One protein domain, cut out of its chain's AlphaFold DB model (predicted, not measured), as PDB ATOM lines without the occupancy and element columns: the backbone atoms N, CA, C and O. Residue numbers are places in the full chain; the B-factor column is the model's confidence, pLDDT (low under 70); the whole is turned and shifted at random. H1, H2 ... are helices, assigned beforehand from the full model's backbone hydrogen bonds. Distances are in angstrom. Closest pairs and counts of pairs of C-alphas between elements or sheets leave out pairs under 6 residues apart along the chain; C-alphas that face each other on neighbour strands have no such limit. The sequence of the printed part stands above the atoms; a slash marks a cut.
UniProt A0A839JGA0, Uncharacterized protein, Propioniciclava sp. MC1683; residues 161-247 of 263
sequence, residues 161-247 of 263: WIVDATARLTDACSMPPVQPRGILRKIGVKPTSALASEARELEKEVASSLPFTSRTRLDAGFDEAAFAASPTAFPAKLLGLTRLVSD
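What this domain is: This is residues 161 to 247 of the 263 residues of an uncharacterized protein of Propioniciclava sp. MC1683 (UniProt A0A839JGA0). Three helices, H1, H3 and H5, make a small bundle, helices side by side whose centres form a triangle, with H3 nearest the middle. From one end of it, where H1 ends and H3 begins, the chain reaches out as an arm whose tip, residues 182 to 187 with the short H2, sticks out; the short H4 sits at the other end of H3, and the unnamed residues 218 to 232 fold back from H4 to the start of H5. The printed part has 87 residues with five named helices, in the order H1, H2, H3, H4, H5, and no named strand; the class is all helix. It is only just compact, close to loose, with a radius of gyration of the C-alphas of 14.1 A, and spans 44 by 31 by 18 A.

Where its parts are: H3, residues 194 to 207, begins at C-alpha 194 (195.320, 124.518, 212.545) and measures 19.8 A from first to last C-alpha. H5, residues 233 to 246, also has 14 residues and measures 19.7 A; its C-alpha 246 is at (180.924, 107.922, 231.197). H1, residues 161 to 172, measures 16.4 A from C-alpha 161 at (191.861, 107.310, 221.168). H4 is residues 212 to 217, 8.9 A long, and H2 is residues 183 to 186, 4.9 A long.

How they stand to each other: H3 is the hub, touching three helices. It touches H1 at a shallow tilt of 26 degrees, opposite ways; the closest C-alphas, of Ala 172 and Leu 195, are 4.8 A apart. With residues 203 to 207 alone it touches residues 238 to 242 of H5, at a shallow tilt of 14 degrees, the same way; the closest C-alphas, of Glu 203 and Leu 238, are 6.9 A apart. Residues 162 to 166 of H1 touch residues 235 to 239 of H5, at a steep tilt of 40 degrees, opposite ways; the closest C-alphas, of Ile 162 and Pro 235, are 5.4 A apart. The helix packing is mostly aligned, but only just, with 2 of 3 pairs at a shallow tilt. H3 and H4 only just touch, only at the corner by their link, with 3 pairs of C-alphas within 8 A; the closest, of Ala 207 and Arg 215, are 4.8 A apart. H2 touches no helix and stands free. H1 and H4 are apart, and so are H4 and H5. In H1, H3 and H4 every O i to N i+4 pair is within hydrogen-bond range, in H5 8 of 10 are, and H2 is too short for such a pair.

The domain as a whole: The two C-alphas farthest apart, those of Lys 186 and Asp 247, are 44.3 A apart. The printed part has no cut. The link from H4 to H5 is long, with 15 residues, and that from H3 to H4 is tight. The mean pLDDT of the printed part is 92.8, and no printed residue is under 70.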
ATOM      1  N   TRP A 161     192.368 105.960 221.436       96.38
ATOM      2  CA  TRP A 161     191.861 107.310 221.168       96.38
ATOM      3  C   TRP A 161     192.889 108.417 221.468       96.38
ATOM      4  O   TRP A 161     192.956 109.394 220.732       96.38
ATOM      5  N   ILE A 162     193.723 108.270 222.510       97.56
ATOM      6  CA  ILE A 162     194.781 109.247 222.823       97.56
ATOM      7  C   ILE A 162     195.845 109.228 221.730       97.56
ATOM      8  O   ILE A 162     196.286 110.293 221.301       97.56
ATOM      9  N   VAL A 163     196.239 108.039 221.267       98.06
ATOM     10  CA  VAL A 163     197.212 107.877 220.180       98.06
ATOM     11  C   VAL A 163     196.700 108.547 218.902       98.06
ATOM     12  O   VAL A 163     197.399 109.391 218.341       98.06
ATOM     13  N   ASP A 164     195.460 108.259 218.503       98.19
ATOM     14  CA  ASP A 164     194.842 108.824 217.298       98.19
ATOM     15  C   ASP A 164     194.655 110.349 217.400       98.19
ATOM     16  O   ASP A 164     194.997 111.091 216.478       98.19
ATOM     17  N   ALA A 165     194.167 110.847 218.539       97.94
ATOM     18  CA  ALA A 165     194.005 112.280 218.786       97.94
ATOM     19  C   ALA A 165     195.352 113.021 218.795       97.94
ATOM     20  O   ALA A 165     195.470 114.112 218.236       97.94
ATOM     21  N   THR A 166     196.390 112.420 219.384       98.00
ATOM     22  CA  THR A 166     197.748 112.986 219.394       98.00
ATOM     23  C   THR A 166     198.325 113.055 217.982       98.00
ATOM     24  O   THR A 166     198.942 114.061 217.624       98.00
ATOM     25  N   ALA A 167     198.099 112.026 217.159       98.06
ATOM     26  CA  ALA A 167     198.506 112.029 215.756       98.06
ATOM     27  C   ALA A 167     197.810 113.156 214.976       98.06
ATOM     28  O   ALA A 167     198.490 113.955 214.338       98.06
ATOM     29  N   ARG A 168     196.486 113.310 215.126       98.12
ATOM     30  CA  ARG A 168     195.713 114.404 214.502       98.12
ATOM     31  C   ARG A 168     196.245 115.791 214.868       98.12
ATOM     32  O   ARG A 168     196.433 116.630 213.990       98.12
ATOM     33  N   LEU A 169     196.530 116.030 216.150       97.94
ATOM     34  CA  LEU A 169     197.111 117.298 216.609       97.94
ATOM     35  C   LEU A 169     198.522 117.515 216.043       97.94
ATOM     36  O   LEU A 169     198.853 118.616 215.609       97.94
ATOM     37  N   THR A 170     199.338 116.463 215.995       97.56
ATOM     38  CA  THR A 170     200.696 116.522 215.433       97.56
ATOM     39  C   THR A 170     200.671 116.856 213.941       97.56
ATOM     40  O   THR A 170     201.434 117.714 213.493       97.56
ATOM     41  N   ASP A 171     199.762 116.251 213.179       97.44
ATOM     42  CA  ASP A 171     199.563 116.566 211.763       97.44
ATOM     43  C   ASP A 171     199.113 118.023 211.584       97.44
ATOM     44  O   ASP A 171     199.635 118.747 210.729       97.44
ATOM     45  N   ALA A 172     198.213 118.501 212.451       97.00
ATOM     46  CA  ALA A 172     197.722 119.874 212.433       97.00
ATOM     47  C   ALA A 172     198.825 120.926 212.678       97.00
ATOM     48  O   ALA A 172     198.714 122.037 212.160       97.00
ATOM     49  N   CYS A 173     199.922 120.596 213.374       94.25
ATOM     50  CA  CYS A 173     201.080 121.494 213.521       94.25
ATOM     51  C   CYS A 173     201.721 121.886 212.182       94.25
ATOM     52  O   CYS A 173     202.302 122.964 212.068       94.25
ATOM     53  N   SER A 174     201.634 121.014 211.175       93.31
ATOM     54  CA  SER A 174     202.236 121.233 209.853       93.31
ATOM     55  C   SER A 174     201.278 121.906 208.865       93.31
ATOM     56  O   SER A 174     201.643 122.177 207.719       93.31
ATOM     57  N   MET A 175     200.043 122.171 209.290       94.06
ATOM     58  CA  MET A 175     198.978 122.683 208.437       94.06
ATOM     59  C   MET A 175     198.902 124.216 208.493       94.06
ATOM     60  O   MET A 175     199.186 124.830 209.526       94.06
ATOM     61  N   PRO A 176     198.499 124.880 207.393       92.44
ATOM     62  CA  PRO A 176     198.330 126.327 207.391       92.44
ATOM     63  C   PRO A 176     197.198 126.759 208.345       92.44
ATOM     64  O   PRO A 176     196.217 126.028 208.499       92.44
ATOM     65  N   PRO A 177     197.263 127.972 208.936       91.94
ATOM     66  CA  PRO A 177     196.209 128.485 209.808       91.94
ATOM     67  C   PRO A 177     194.827 128.494 209.148       91.94
ATOM     68  O   PRO A 177     194.674 128.832 207.967       91.94
ATOM     69  N   VAL A 178     193.799 128.199 209.942       90.06
ATOM     70  CA  VAL A 178     192.403 128.223 209.509       90.06
ATOM     71  C   VAL A 178     191.958 129.667 209.317       90.06
ATOM     72  O   VAL A 178     191.935 130.483 210.244       90.06
ATOM     73  N   GLN A 179     191.590 129.985 208.078       88.69
ATOM     74  CA  GLN A 179     191.173 131.327 207.695       88.69
ATOM     75  C   GLN A 179     189.721 131.601 208.120       88.69
ATOM     76  O   GLN A 179     188.834 130.792 207.823       88.69
ATOM     77  N   PRO A 180     189.437 132.757 208.748       83.81
ATOM     78  CA  PRO A 180     188.079 133.136 209.110       83.81
ATOM     79  C   PRO A 180     187.233 133.346 207.848       83.81
ATOM     80  O   PRO A 180     187.700 133.870 206.831       83.81
ATOM     81  N   ARG A 181     185.958 132.948 207.902       85.62
ATOM     82  CA  ARG A 181     185.011 133.045 206.776       85.62
ATOM     83  C   ARG A 181     183.884 134.041 207.071       85.62
ATOM     84  O   ARG A 181     183.568 134.327 208.223       85.62
ATOM     85  N   GLY A 182     183.262 134.570 206.017       88.38
ATOM     86  CA  GLY A 182     182.047 135.388 206.118       88.38
ATOM     87  C   GLY A 182     182.215 136.666 206.948       88.38
ATOM     88  O   GLY A 182     183.139 137.447 206.723       88.38
ATOM     89  N   ILE A 183     181.295 136.887 207.893       83.38
ATOM     90  CA  ILE A 183     181.267 138.075 208.764       83.38
ATOM     91  C   ILE A 183     182.525 138.164 209.638       83.38
ATOM     92  O   ILE A 183     183.056 139.259 209.793       83.38
ATOM     93  N   LEU A 184     183.070 137.037 210.113       82.44
ATOM     94  CA  LEU A 184     184.287 137.011 210.941       82.44
ATOM     95  C   LEU A 184     185.498 137.609 210.212       82.44
ATOM     96  O   LEU A 184     186.270 138.368 210.790       82.44
ATOM     97  N   ARG A 185     185.623 137.336 208.907       84.69
ATOM     98  CA  ARG A 185     186.651 137.964 208.068       84.69
ATOM     99  C   ARG A 185     186.418 139.467 207.913       84.69
ATOM    100  O   ARG A 185     187.377 140.230 207.920       84.69
ATOM    101  N   LYS A 186     185.157 139.897 207.772       82.44
ATOM    102  CA  LYS A 186     184.794 141.317 207.598       82.44
ATOM    103  C   LYS A 186     185.091 142.156 208.841       82.44
ATOM    104  O   LYS A 186     185.463 143.312 208.692       82.44
ATOM    105  N   ILE A 187     184.954 141.578 210.032       89.50
ATOM    106  CA  ILE A 187     185.253 142.254 211.304       89.50
ATOM    107  C   ILE A 187     186.716 142.089 211.749       89.50
ATOM    108  O   ILE A 187     187.063 142.486 212.855       89.50
ATOM    109  N   GLY A 188     187.583 141.510 210.909       84.31
ATOM    110  CA  GLY A 188     189.023 141.438 211.173       84.31
ATOM    111  C   GLY A 188     189.438 140.431 212.249       84.31
ATOM    112  O   GLY A 188     190.497 140.606 212.853       84.31
ATOM    113  N   VAL A 189     188.646 139.378 212.498       86.31
ATOM    114  CA  VAL A 189     189.071 138.280 213.384       86.31
ATOM    115  C   VAL A 189     190.364 137.665 212.843       86.31
ATOM    116  O   VAL A 189     190.494 137.443 211.639       86.31
ATOM    117  N   LYS A 190     191.339 137.405 213.720       86.94
ATOM    118  CA  LYS A 190     192.618 136.797 213.330       86.94
ATOM    119  C   LYS A 190     192.438 135.314 212.955       86.94
ATOM    120  O   LYS A 190     191.584 134.647 213.542       86.94
ATOM    121  N   PRO A 191     193.241 134.777 212.017       86.50
ATOM    122  CA  PRO A 191     193.301 133.338 211.764       86.50
ATOM    123  C   PRO A 191     193.641 132.559 213.038       86.50
ATOM    124  O   PRO A 191     194.467 133.001 213.835       86.50
ATOM    125  N   THR A 192     193.001 131.406 213.218       91.75
ATOM    126  CA  THR A 192     193.331 130.449 214.287       91.75
ATOM    127  C   THR A 192     194.329 129.439 213.729       91.75
ATOM    128  O   THR A 192     194.237 129.090 212.551       91.75
ATOM    129  N   SER A 193     195.296 128.975 214.522       95.50
ATOM    130  CA  SER A 193     196.198 127.912 214.068       95.50
ATOM    131  C   SER A 193     195.410 126.636 213.745       95.50
ATOM    132  O   SER A 193     194.325 126.399 214.285       95.50
ATOM    133  N   ALA A 194     195.931 125.814 212.832       96.00
ATOM    134  CA  ALA A 194     195.320 124.518 212.545       96.00
ATOM    135  C   ALA A 194     195.315 123.620 213.789       96.00
ATOM    136  O   ALA A 194     194.311 122.970 214.057       96.00
ATOM    137  N   LEU A 195     196.376 123.685 214.597       96.88
ATOM    138  CA  LEU A 195     196.491 122.977 215.868       96.88
ATOM    139  C   LEU A 195     195.376 123.353 216.863       96.88
ATOM    140  O   LEU A 195     194.651 122.476 217.325       96.88
ATOM    141  N   ALA A 196     195.171 124.645 217.147       95.25
ATOM    142  CA  ALA A 196     194.100 125.077 218.050       95.25
ATOM    143  C   ALA A 196     192.699 124.798 217.480       95.25
ATOM    144  O   ALA A 196     191.750 124.578 218.235       95.25
ATOM    145  N   SER A 197     192.544 124.801 216.153       95.31
ATOM    146  CA  SER A 197     191.289 124.392 215.519       95.31
ATOM    147  C   SER A 197     191.020 122.899 215.711       95.31
ATOM    148  O   SER A 197     189.900 122.541 216.058       95.31
ATOM    149  N   GLU A 198     192.024 122.043 215.519       97.75
ATOM    150  CA  GLU A 198     191.900 120.591 215.687       97.75
ATOM    151  C   GLU A 198     191.622 120.219 217.150       97.75
ATOM    152  O   GLU A 198     190.749 119.397 217.422       97.75
ATOM    153  N   ALA A 199     192.275 120.889 218.107       97.19
ATOM    154  CA  ALA A 199     192.005 120.710 219.533       97.19
ATOM    155  C   ALA A 199     190.535 120.994 219.893       97.19
ATOM    156  O   ALA A 199     189.920 120.224 220.631       97.19
ATOM    157  N   ARG A 200     189.940 122.050 219.317       95.31
ATOM    158  CA  ARG A 200     188.510 122.362 219.491       95.31
ATOM    159  C   ARG A 200     187.595 121.312 218.866       95.31
ATOM    160  O   ARG A 200     186.516 121.068 219.395       95.31
ATOM    161  N   GLU A 201     187.977 120.717 217.739       96.06
ATOM    162  CA  GLU A 201     187.185 119.643 217.129       96.06
ATOM    163  C   GLU A 201     187.242 118.359 217.963       96.06
ATOM    164  O   GLU A 201     186.200 117.744 218.182       96.06
ATOM    165  N   LEU A 202     188.409 118.000 218.509       97.31
ATOM    166  CA  LEU A 202     188.541 116.884 219.453       97.31
ATOM    167  C   LEU A 202     187.694 117.091 220.714       97.31
ATOM    168  O   LEU A 202     187.008 116.169 221.154       97.31
ATOM    169  N   GLU A 203     187.703 118.298 221.280       96.12
ATOM    170  CA  GLU A 203     186.873 118.626 222.441       96.12
ATOM    171  C   GLU A 203     185.379 118.486 222.124       96.12
ATOM    172  O   GLU A 203     184.656 117.830 222.871       96.12
ATOM    173  N   LYS A 204     184.913 119.008 220.979       94.31
ATOM    174  CA  LYS A 204     183.519 118.848 220.528       94.31
ATOM    175  C   LYS A 204     183.135 117.388 220.311       94.31
ATOM    176  O   LYS A 204     182.032 116.987 220.687       94.31
ATOM    177  N   GLU A 205     184.012 116.610 219.680       94.25
ATOM    178  CA  GLU A 205     183.809 115.183 219.421       94.25
ATOM    179  C   GLU A 205     183.562 114.443 220.736       94.25
ATOM    180  O   GLU A 205     182.553 113.757 220.893       94.25
ATOM    181  N   VAL A 206     184.426 114.673 221.720       92.88
ATOM    182  CA  VAL A 206     184.339 114.056 223.041       92.88
ATOM    183  C   VAL A 206     183.122 114.567 223.825       92.88
ATOM    184  O   VAL A 206     182.344 113.763 224.347       92.88
ATOM    185  N   ALA A 207     182.875 115.879 223.834       92.50
ATOM    186  CA  ALA A 207     181.722 116.498 224.491       92.50
ATOM    187  C   ALA A 207     180.379 115.994 223.935       92.50
ATOM    188  O   ALA A 207     179.377 115.950 224.654       92.50
ATOM    189  N   SER A 208     180.331 115.573 222.666       91.38
ATOM    190  CA  SER A 208     179.109 115.055 222.038       91.38
ATOM    191  C   SER A 208     178.551 113.802 222.728       91.38
ATOM    192  O   SER A 208     177.344 113.561 222.669       91.38
ATOM    193  N   SER A 209     179.401 113.055 223.438       88.38
ATOM    194  CA  SER A 209     179.014 111.881 224.227       88.38
ATOM    195  C   SER A 209     178.444 112.223 225.611       88.38
ATOM    196  O   SER A 209     177.828 111.371 226.250       88.38
ATOM    197  N   LEU A 210     178.606 113.469 226.069       91.06
ATOM    198  CA  LEU A 210     178.175 113.909 227.391       91.06
ATOM    199  C   LEU A 210     176.691 114.323 227.418       91.06
ATOM    200  O   LEU A 210     176.137 114.725 226.380       91.06
ATOM    201  N   PRO A 211     176.050 114.290 228.607       89.62
ATOM    202  CA  PRO A 211     174.772 114.949 228.858       89.62
ATOM    203  C   PRO A 211     174.807 116.430 228.472       89.62
ATOM    204  O   PRO A 211     175.864 117.058 228.453       89.62
ATOM    205  N   PHE A 212     173.639 116.997 228.165       84.94
ATOM    206  CA  PHE A 212     173.531 118.335 227.578       84.94
ATOM    207  C   PHE A 212     174.247 119.431 228.387       84.94
ATOM    208  O   PHE A 212     174.997 120.205 227.801       84.94
ATOM    209  N   THR A 213     174.056 119.476 229.708       80.50
ATOM    210  CA  THR A 213     174.663 120.492 230.587       80.50
ATOM    211  C   THR A 213     176.186 120.413 230.576       80.50
ATOM    212  O   THR A 213     176.857 121.405 230.285       80.50
ATOM    213  N   SER A 214     176.727 119.212 230.780       84.88
ATOM    214  CA  SER A 214     178.167 118.964 230.778       84.88
ATOM    215  C   SER A 214     178.784 119.216 229.399       84.88
ATOM    216  O   SER A 214     179.851 119.812 229.295       84.88
ATOM    217  N   ARG A 215     178.087 118.833 228.318       88.38
ATOM    218  CA  ARG A 215     178.516 119.066 226.929       88.38
ATOM    219  C   ARG A 215     178.741 120.543 226.632       88.38
ATOM    220  O   ARG A 215     179.669 120.871 225.906       88.38
ATOM    221  N   THR A 216     177.876 121.418 227.140       85.75
ATOM    222  CA  THR A 216     177.978 122.861 226.877       85.75
ATOM    223  C   THR A 216     179.058 123.564 227.692       85.75
ATOM    224  O   THR A 216     179.402 124.683 227.339       85.75
ATOM    225  N   ARG A 217     179.570 122.924 228.751       87.62
ATOM    226  CA  ARG A 217     180.501 123.512 229.728       87.62
ATOM    227  C   ARG A 217     181.891 122.875 229.730       87.62
ATOM    228  O   ARG A 217     182.761 123.307 230.478       87.62
ATOM    229  N   LEU A 218     182.104 121.800 228.972       90.56
ATOM    230  CA  LEU A 218     183.424 121.191 228.879       90.56
ATOM    231  C   LEU A 218     184.360 122.144 228.125       90.56
ATOM    232  O   LEU A 218     184.269 122.243 226.907       90.56
ATOM    233  N   ASP A 219     185.267 122.777 228.861       91.44
ATOM    234  CA  ASP A 219     186.425 123.498 228.331       91.44
ATOM    235  C   ASP A 219     187.684 122.926 228.989       91.44
ATOM    236  O   ASP A 219     188.005 123.206 230.149       91.44
ATOM    237  N   ALA A 220     188.401 122.070 228.265       91.12
ATOM    238  CA  ALA A 220     189.609 121.450 228.788       91.12
ATOM    239  C   ALA A 220     190.831 122.375 228.709       91.12
ATOM    240  O   ALA A 220     191.890 121.989 229.207       91.12
ATOM    241  N   GLY A 221     190.723 123.572 228.124       90.69
ATOM    242  CA  GLY A 221     191.798 124.559 228.067       90.69
ATOM    243  C   GLY A 221     193.041 124.043 227.347       90.69
ATOM    244  O   GLY A 221     194.030 123.673 227.984       90.69
ATOM    245  N   PHE A 222     192.997 124.006 226.013       94.62
ATOM    246  CA  PHE A 222     194.154 123.625 225.205       94.62
ATOM    247  C   PHE A 222     195.281 124.667 225.300       94.62
ATOM    248  O   PHE A 222     195.126 125.802 224.848       94.62
ATOM    249  N   ASP A 223     196.431 124.261 225.843       93.69
ATOM    250  CA  ASP A 223     197.659 125.060 225.848       93.69
ATOM    251  C   ASP A 223     198.524 124.715 224.627       93.69
ATOM    252  O   ASP A 223     199.296 123.751 224.614       93.69
ATOM    253  N   GLU A 224     198.386 125.535 223.587       93.88
ATOM    254  CA  GLU A 224     199.140 125.391 222.344       93.88
ATOM    255  C   GLU A 224     200.659 125.513 222.552       93.88
ATOM    256  O   GLU A 224     201.428 124.820 221.884       93.88
ATOM    257  N   ALA A 225     201.110 126.347 223.496       93.50
ATOM    258  CA  ALA A 225     202.534 126.552 223.749       93.50
ATOM    259  C   ALA A 225     203.176 125.333 224.430       93.50
ATOM    260  O   ALA A 225     204.345 125.028 224.179       93.50
ATOM    261  N   ALA A 226     202.412 124.612 225.254       93.69
ATOM    262  CA  ALA A 226     202.869 123.402 225.931       93.69
ATOM    263  C   ALA A 226     202.811 122.135 225.054       93.69
ATOM    264  O   ALA A 226     203.456 121.136 225.388       93.69
ATOM    265  N   PHE A 227     202.081 122.158 223.930       95.62
ATOM    266  CA  PHE A 227     201.823 120.962 223.117       95.62
ATOM    267  C   PHE A 227     203.103 120.248 222.667       95.62
ATOM    268  O   PHE A 227     203.207 119.032 222.797       95.62
ATOM    269  N   ALA A 228     204.111 120.990 222.198       94.12
ATOM    270  CA  ALA A 228     205.357 120.399 221.707       94.12
ATOM    271  C   ALA A 228     206.143 119.640 222.795       94.12
ATOM    272  O   ALA A 228     206.842 118.677 222.485       94.12
ATOM    273  N   ALA A 229     206.033 120.065 224.057       96.25
ATOM    274  CA  ALA A 229     206.699 119.410 225.180       96.25
ATOM    275  C   ALA A 229     205.937 118.166 225.661       96.25
ATOM    276  O   ALA A 229     206.564 117.195 226.084       96.25
ATOM    277  N   SER A 230     204.602 118.186 225.564       95.06
ATOM    278  CA  SER A 230     203.730 117.115 226.057       95.06
ATOM    279  C   SER A 230     202.537 116.856 225.118       95.06
ATOM    280  O   SER A 230     201.399 117.185 225.471       95.06
ATOM    281  N   PRO A 231     202.744 116.220 223.946       95.44
ATOM    282  CA  PRO A 231     201.700 116.080 222.918       95.44
ATOM    283  C   PRO A 231     200.471 115.278 223.365       95.44
ATOM    284  O   PRO A 231     199.357 115.513 222.902       95.44
ATOM    285  N   THR A 232     200.656 114.342 224.298       96.56
ATOM    286  CA  THR A 232     199.587 113.473 224.811       96.56
ATOM    287  C   THR A 232     198.783 114.103 225.949       96.56
ATOM    288  O   THR A 232     197.728 113.577 226.303       96.56
ATOM    289  N   ALA A 233     199.240 115.222 226.529       95.38
ATOM    290  CA  ALA A 233     198.647 115.781 227.744       95.38
ATOM    291  C   ALA A 233     197.203 116.251 227.536       95.38
ATOM    292  O   ALA A 233     196.333 115.957 228.356       95.38
ATOM    293  N   PHE A 234     196.928 116.949 226.431       96.44
ATOM    294  CA  PHE A 234     195.583 117.449 226.144       96.44
ATOM    295  C   PHE A 234     194.585 116.321 225.821       96.44
ATOM    296  O   PHE A 234     193.543 116.271 226.480       96.44
ATOM    297  N   PRO A 235     194.884 115.358 224.922       97.31
ATOM    298  CA  PRO A 235     194.020 114.193 224.739       97.31
ATOM    299  C   PRO A 235     193.794 113.394 226.034       97.31
ATOM    300  O   PRO A 235     192.658 113.051 226.356       97.31
ATOM    301  N   ALA A 236     194.843 113.146 226.827       96.75
ATOM    302  CA  ALA A 236     194.699 112.438 228.101       96.75
ATOM    303  C   ALA A 236     193.765 113.177 229.069       96.75
ATOM    304  O   ALA A 236     192.906 112.554 229.695       96.75
ATOM    305  N   LYS A 237     193.879 114.508 229.143       96.44
ATOM    306  CA  LYS A 237     192.990 115.355 229.940       96.44
ATOM    307  C   LYS A 237     191.540 115.275 229.468       96.44
ATOM    308  O   LYS A 237     190.668 115.044 230.298       96.44
ATOM    309  N   LEU A 238     191.277 115.414 228.165       96.00
ATOM    310  CA  LEU A 238     189.923 115.307 227.601       96.00
ATOM    311  C   LEU A 238     189.265 113.967 227.947       96.00
ATOM    312  O   LEU A 238     188.126 113.920 228.423       96.00
ATOM    313  N   LEU A 239     189.995 112.867 227.754       95.50
ATOM    314  CA  LEU A 239     189.477 111.538 228.049       95.50
ATOM    315  C   LEU A 239     189.281 111.330 229.560       95.50
ATOM    316  O   LEU A 239     188.259 110.803 229.992       95.50
ATOM    317  N   GLY A 240     190.215 111.798 230.387       95.81
ATOM    318  CA  GLY A 240     190.102 111.703 231.841       95.81
ATOM    319  C   GLY A 240     188.955 112.535 232.433       95.81
ATOM    320  O   GLY A 240     188.356 112.112 233.420       95.81
ATOM    321  N   LEU A 241     188.611 113.681 231.830       95.75
ATOM    322  CA  LEU A 241     187.444 114.487 232.219       95.75
ATOM    323  C   LEU A 241     186.127 113.811 231.837       95.75
ATOM    324  O   LEU A 241     185.178 113.817 232.617       95.75
ATOM    325  N   THR A 242     186.056 113.194 230.662       94.31
ATOM    326  CA  THR A 242     184.816 112.544 230.213       94.31
ATOM    327  C   THR A 242     184.522 111.233 230.911       94.31
ATOM    328  O   THR A 242     183.353 110.950 231.179       94.31
ATOM    329  N   ARG A 243     185.555 110.497 231.336       94.25
ATOM    330  CA  ARG A 243     185.390 109.305 232.181       94.25
ATOM    331  C   ARG A 243     184.711 109.585 233.518       94.25
ATOM    332  O   ARG A 243     184.090 108.673 234.051       94.25
ATOM    333  N   LEU A 244     184.741 110.822 234.023       94.81
ATOM    334  CA  LEU A 244     183.954 111.209 235.204       94.81
ATOM    335  C   LEU A 244     182.458 110.958 234.985       94.81
ATOM    336  O   LEU A 244     181.746 110.547 235.887       94.81
ATOM    337  N   VAL A 245     181.977 111.171 233.764       93.75
ATOM    338  CA  VAL A 245     180.559 111.010 233.439       93.75
ATOM    339  C   VAL A 245     180.282 109.635 232.837       93.75
ATOM    340  O   VAL A 245     179.274 109.010 233.158       93.75
ATOM    341  N   SER A 246     181.164 109.148 231.963       92.25
ATOM    342  CA  SER A 246     180.924 107.922 231.197       92.25
ATOM    343  C   SER A 246     181.348 106.634 231.909       92.25
ATOM    344  O   SER A 246     180.940 105.557 231.483       92.25
ATOM    345  N   ASP A 247     182.183 106.715 232.949       93.12
ATOM    346  CA  ASP A 247     182.787 105.561 233.630       93.12
ATOM    347  C   ASP A 247     182.814 105.766 235.154       93.12
ATOM    348  O   ASP A 247     183.858 105.851 235.805       93.12
TER     349      ASP A 247